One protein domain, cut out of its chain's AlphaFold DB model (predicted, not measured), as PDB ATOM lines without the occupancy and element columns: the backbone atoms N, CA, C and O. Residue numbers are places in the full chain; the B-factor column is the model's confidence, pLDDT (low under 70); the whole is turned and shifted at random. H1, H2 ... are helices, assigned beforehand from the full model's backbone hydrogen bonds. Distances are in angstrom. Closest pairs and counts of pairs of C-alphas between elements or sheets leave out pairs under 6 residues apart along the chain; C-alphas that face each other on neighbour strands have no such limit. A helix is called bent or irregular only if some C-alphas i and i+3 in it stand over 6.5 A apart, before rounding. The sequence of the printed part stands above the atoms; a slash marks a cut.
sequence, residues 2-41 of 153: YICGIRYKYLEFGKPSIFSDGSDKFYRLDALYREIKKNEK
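This is residues 2 to 41 of the 153 residues of an uncharacterized protein of Mytilus coruscus (UniProt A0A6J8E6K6). Two helices, H1 and the longer H2, stand in an open arrangement, the beginning of H1 nearest to the middle of H2, and a long link leads away from the end of H1 and folds back to the start of H2. The printed part has 40 residues with two named helices, H1 then H2, no named strand, and is all helix. It is only just compact, close to loose, with a radius of gyration of the C-alphas of 10.5 A and spans of 30 by 21 by 12 A.

Start with H1, residues 2 to 12, where every O i to N i+4 pair is within hydrogen-bond range. In H2, residues 24 to 40, 11 of 13 are. The two are close but not clearly touching: look at their closest C-alphas, of Ile 3 and Tyr 33, 7.6 A apart. They run opposite ways at a steep tilt of 49 degrees, with H2's line a rough one.

Find C-alpha 2 at (155.618, 246.097, 109.618); H1 runs 15.6 A from there to C-alpha 12. H2 runs 24.7 A from C-alpha 24 to C-alpha 40 at (169.754, 246.680, 113.308). It is irregular, C-alphas 25 and 28 being 8.7 A apart, and has a kink of 26 degrees near residue 31.

The C-alphas farthest apart, of Phe 13 and Lys 41, are 29.9 A apart. The printed part has no cut, and 11 residues make the long link. Look for pLDDT under 70 at residues 16 to 25 and 41.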
ATOM      1  N   TYR A   2     156.796 246.975 109.434       70.62
ATOM      2  CA  TYR A   2     155.618 246.097 109.618       70.62
ATOM      3  C   TYR A   2     155.385 245.564 111.049       70.62
ATOM      4  O   TYR A   2     154.262 245.604 111.544       70.62
ATOM      5  N   ILE A   3     156.434 245.119 111.752       72.75
ATOM      6  CA  ILE A   3     156.300 244.526 113.100       72.75
ATOM      7  C   ILE A   3     155.835 245.560 114.142       72.75
ATOM      8  O   ILE A   3     155.045 245.246 115.033       72.75
ATOM      9  N   CYS A   4     156.260 246.819 113.997       70.56
ATOM     10  CA  CYS A   4     155.805 247.914 114.855       70.56
ATOM     11  C   CYS A   4     154.310 248.210 114.658       70.56
ATOM     12  O   CYS A   4     153.622 248.498 115.634       70.56
ATOM     13  N   GLY A   5     153.796 248.077 113.429       77.38
ATOM     14  CA  GLY A   5     152.370 248.230 113.130       77.38
ATOM     15  C   GLY A   5     151.506 247.137 113.764       77.38
ATOM     16  O   GLY A   5     150.464 247.433 114.342       77.38
ATOM     17  N   ILE A   6     151.975 245.884 113.742       76.50
ATOM     18  CA  ILE A   6     151.295 244.758 114.407       76.50
ATOM     19  C   ILE A   6     151.243 244.986 115.924       76.50
ATOM     20  O   ILE A   6     150.186 244.834 116.536       76.50
ATOM     21  N   ARG A   7     152.361 245.419 116.529       74.69
ATOM     22  CA  ARG A   7     152.410 245.776 117.956       74.69
ATOM     23  C   ARG A   7     151.421 246.890 118.296       74.69
ATOM     24  O   ARG A   7     150.700 246.775 119.279       74.69
ATOM     25  N   TYR A   8     151.397 247.950 117.490       78.50
ATOM     26  CA  TYR A   8     150.519 249.100 117.695       78.50
ATOM     27  C   TYR A   8     149.041 248.698 117.660       78.50
ATOM     28  O   TYR A   8     148.304 249.024 118.583       78.50
ATOM     29  N   LYS A   9     148.633 247.893 116.671       79.12
ATOM     30  CA  LYS A   9     147.257 247.385 116.580       79.12
ATOM     31  C   LYS A   9     146.858 246.533 117.787       79.12
ATOM     32  O   LYS A   9     145.739 246.648 118.264       79.12
ATOM     33  N   TYR A  10     147.761 245.710 118.319       74.94
ATOM     34  CA  TYR A  10     147.484 244.924 119.530       74.94
ATOM     35  C   TYR A  10     147.302 245.788 120.780       74.94
ATOM     36  O   TYR A  10     146.413 245.508 121.583       74.94
ATOM     37  N   LEU A  11     148.106 246.848 120.907       78.38
ATOM     38  CA  LEU A  11     147.964 247.830 121.981       78.38
ATOM     39  C   LEU A  11     146.655 248.626 121.849       78.38
ATOM     40  O   LEU A  11     146.001 248.859 122.859       78.38
ATOM     41  N   GLU A  12     146.228 248.975 120.627       82.88
ATOM     42  CA  GLU A  12     144.911 249.595 120.379       82.88
ATOM     43  C   GLU A  12     143.744 248.694 120.815       82.88
ATOM     44  O   GLU A  12     142.754 249.189 121.342       82.88
ATOM     45  N   PHE A  13     143.857 247.371 120.655       80.88
ATOM     46  CA  PHE A  13     142.847 246.408 121.119       80.88
ATOM     47  C   PHE A  13     142.904 246.118 122.633       80.88
ATOM     48  O   PHE A  13     142.233 245.196 123.099       80.88
ATOM     49  N   GLY A  14     143.714 246.854 123.404       75.31
ATOM     50  CA  GLY A  14     143.844 246.681 124.856       75.31
ATOM     51  C   GLY A  14     144.507 245.365 125.275       75.31
ATOM     52  O   GLY A  14     144.446 244.990 126.445       75.31
ATOM     53  N   LYS A  15     145.135 244.645 124.337       71.06
ATOM     54  CA  LYS A  15     145.890 243.424 124.636       71.06
ATOM     55  C   LYS A  15     147.327 243.787 125.023       71.06
ATOM     56  O   LYS A  15     147.896 244.716 124.441       71.06
ATOM     57  N   PRO A  16     147.947 243.056 125.970       67.94
ATOM     58  CA  PRO A  16     149.357 243.247 126.278       67.94
ATOM     59  C   PRO A  16     150.208 243.021 125.024       67.94
ATOM     60  O   PRO A  16     149.824 242.308 124.091       67.94
ATOM     61  N   SER A  17     151.373 243.667 124.984       64.62
ATOM     62  CA  SER A  17     152.291 243.531 123.857       64.62
ATOM     63  C   SER A  17     152.653 242.055 123.653       64.62
ATOM     64  O   SER A  17     153.081 241.378 124.584       64.62
ATOM     65  N   ILE A  18     152.534 241.588 122.407       65.06
ATOM     66  CA  ILE A  18     152.835 240.205 121.987       65.06
ATOM     67  C   ILE A  18     154.245 239.774 122.433       65.06
ATOM     68  O   ILE A  18     154.462 238.612 122.735       65.06
ATOM     69  N   PHE A  19     155.173 240.733 122.526       64.12
ATOM     70  CA  PHE A  19     156.588 240.533 122.868       64.12
ATOM     71  C   PHE A  19     156.910 240.579 124.372       64.12
ATOM     72  O   PHE A  19     158.080 240.511 124.747       64.12
ATOM     73  N   SER A  20     155.919 240.844 125.230       59.81
ATOM     74  CA  SER A  20     156.102 240.969 126.689       59.81
ATOM     75  C   SER A  20     155.396 239.880 127.481       59.81
ATOM     76  O   SER A  20     155.705 239.696 128.652       59.81
ATOM     77  N   ASP A  21     154.456 239.177 126.853       56.59
ATOM     78  CA  ASP A  21     153.750 238.079 127.484       56.59
ATOM     79  C   ASP A  21     154.507 236.801 127.130       56.59
ATOM     80  O   ASP A  21     154.538 236.409 125.963       56.59
ATOM     81  N   GLY A  22     155.165 236.178 128.111       55.59
ATOM     82  CA  GLY A  22     155.972 234.954 127.966       55.59
ATOM     83  C   GLY A  22     155.170 233.714 127.548       55.59
ATOM     84  O   GLY A  22     155.547 232.595 127.868       55.59
ATOM     85  N   SER A  23     154.042 233.915 126.872       57.03
ATOM     86  CA  SER A  23     153.225 232.889 126.264       57.03
ATOM     87  C   SER A  23     153.947 232.301 125.048       57.03
ATOM     88  O   SER A  23     154.268 232.999 124.084       57.03
ATOM     89  N   ASP A  24     154.123 230.981 125.042       60.88
ATOM     90  CA  ASP A  24     154.706 230.207 123.934       60.88
ATOM     91  C   ASP A  24     153.943 230.335 122.599       60.88
ATOM     92  O   ASP A  24     154.358 229.817 121.561       60.88
ATOM     93  N   LYS A  25     152.816 231.056 122.595       66.19
ATOM     94  CA  LYS A  25     151.882 231.166 121.475       66.19
ATOM     95  C   LYS A  25     152.492 231.839 120.239       66.19
ATOM     96  O   LYS A  25     152.038 231.568 119.130       66.19
ATOM     97  N   PHE A  26     153.528 232.671 120.402       70.19
ATOM     98  CA  PHE A  26     154.158 233.421 119.303       70.19
ATOM     99  C   PHE A  26     155.698 233.414 119.322       70.19
ATOM    100  O   PHE A  26     156.330 234.353 118.834       70.19
ATOM    101  N   TYR A  27     156.319 232.328 119.795       73.88
ATOM    102  CA  TYR A  27     157.783 232.207 119.920       73.88
ATOM    103  C   TYR A  27     158.565 232.546 118.630       73.88
ATOM    104  O   TYR A  27     159.659 233.111 118.680       73.88
ATOM    105  N   ARG A  28     157.995 232.246 117.452       76.88
ATOM    106  CA  ARG A  28     158.614 232.533 116.145       76.88
ATOM    107  C   ARG A  28     158.681 234.028 115.833       76.88
ATOM    108  O   ARG A  28     159.676 234.478 115.273       76.88
ATOM    109  N   LEU A  29     157.641 234.789 116.185       76.69
ATOM    110  CA  LEU A  29     157.595 236.241 115.969       76.69
ATOM    111  C   LEU A  29     158.561 236.961 116.911       76.69
ATOM    112  O   LEU A  29     159.254 237.882 116.487       76.69
ATOM    113  N   ASP A  30     158.663 236.487 118.150       76.94
ATOM    114  CA  ASP A  30     159.633 236.973 119.126       76.94
ATOM    115  C   ASP A  30     161.075 236.710 118.689       76.94
ATOM    116  O   ASP A  30     161.918 237.608 118.761       76.94
ATOM    117  N   ALA A  31     161.362 235.505 118.187       77.69
ATOM    118  CA  ALA A  31     162.668 235.167 117.631       77.69
ATOM    119  C   ALA A  31     163.013 236.069 116.436       77.69
ATOM    120  O   ALA A  31     164.071 236.695 116.430       77.69
ATOM    121  N   LEU A  32     162.090 236.225 115.479       81.50
ATOM    122  CA  LEU A  32     162.253 237.120 114.327       81.50
ATOM    123  C   LEU A  32     162.510 238.569 114.747       81.50
ATOM    124  O   LEU A  32     163.429 239.207 114.239       81.50
ATOM    125  N   TYR A  33     161.734 239.092 115.696       78.56
ATOM    126  CA  TYR A  33     161.912 240.452 116.197       78.56
ATOM    127  C   TYR A  33     163.268 240.639 116.891       78.56
ATOM    128  O   TYR A  33     163.936 241.654 116.677       78.56
ATOM    129  N   ARG A  34     163.716 239.657 117.684       77.31
ATOM    130  CA  ARG A  34     165.045 239.672 118.316       77.31
ATOM    131  C   ARG A  34     166.166 239.631 117.280       77.31
ATOM    132  O   ARG A  34     167.124 240.381 117.442       77.31
ATOM    133  N   GLU A  35     166.049 238.823 116.229       77.75
ATOM    134  CA  GLU A  35     167.042 238.749 115.148       77.75
ATOM    135  C   GLU A  35     167.103 240.041 114.326       77.75
ATOM    136  O   GLU A  35     168.186 240.573 114.097       77.75
ATOM    137  N   ILE A  36     165.956 240.629 113.976       81.56
ATOM    138  CA  ILE A  36     165.909 241.935 113.299       81.56
ATOM    139  C   ILE A  36     166.546 243.014 114.180       81.56
ATOM    140  O   ILE A  36     167.397 243.766 113.717       81.56
ATOM    141  N   LYS A  37     166.221 243.041 115.478       76.69
ATOM    142  CA  LYS A  37     166.821 243.984 116.431       76.69
ATOM    143  C   LYS A  37     168.322 243.750 116.631       76.69
ATOM    144  O   LYS A  37     169.045 244.703 116.912       76.69
ATOM    145  N   LYS A  38     168.809 242.508 116.536       70.88
ATOM    146  CA  LYS A  38     170.249 242.200 116.545       70.88
ATOM    147  C   LYS A  38     170.926 242.710 115.271       70.88
ATOM    148  O   LYS A  38     171.981 243.316 115.388       70.88
ATOM    149  N   ASN A  39     170.302 242.528 114.109       72.31
ATOM    150  CA  ASN A  39     170.825 242.990 112.821       72.31
ATOM    151  C   ASN A  39     170.776 244.520 112.655       72.31
ATOM    152  O   ASN A  39     171.636 245.083 111.989       72.31
ATOM    153  N   GLU A  40     169.818 245.209 113.284       73.69
ATOM    154  CA  GLU A  40     169.754 246.680 113.308       73.69
ATOM    155  C   GLU A  40     170.752 247.321 114.295       73.69
ATOM    156  O   GLU A  40     171.036 248.519 114.201       73.69
ATOM    157  N   LYS A  41     171.306 246.567 115.260       65.50
ATOM    158  CA  LYS A  41     172.329 247.105 116.171       65.50
ATOM    159  C   LYS A  41     173.618 247.391 115.392       65.50
ATOM    160  O   LYS A  41     174.156 246.522 114.716       65.50
TER     161      LYS A  41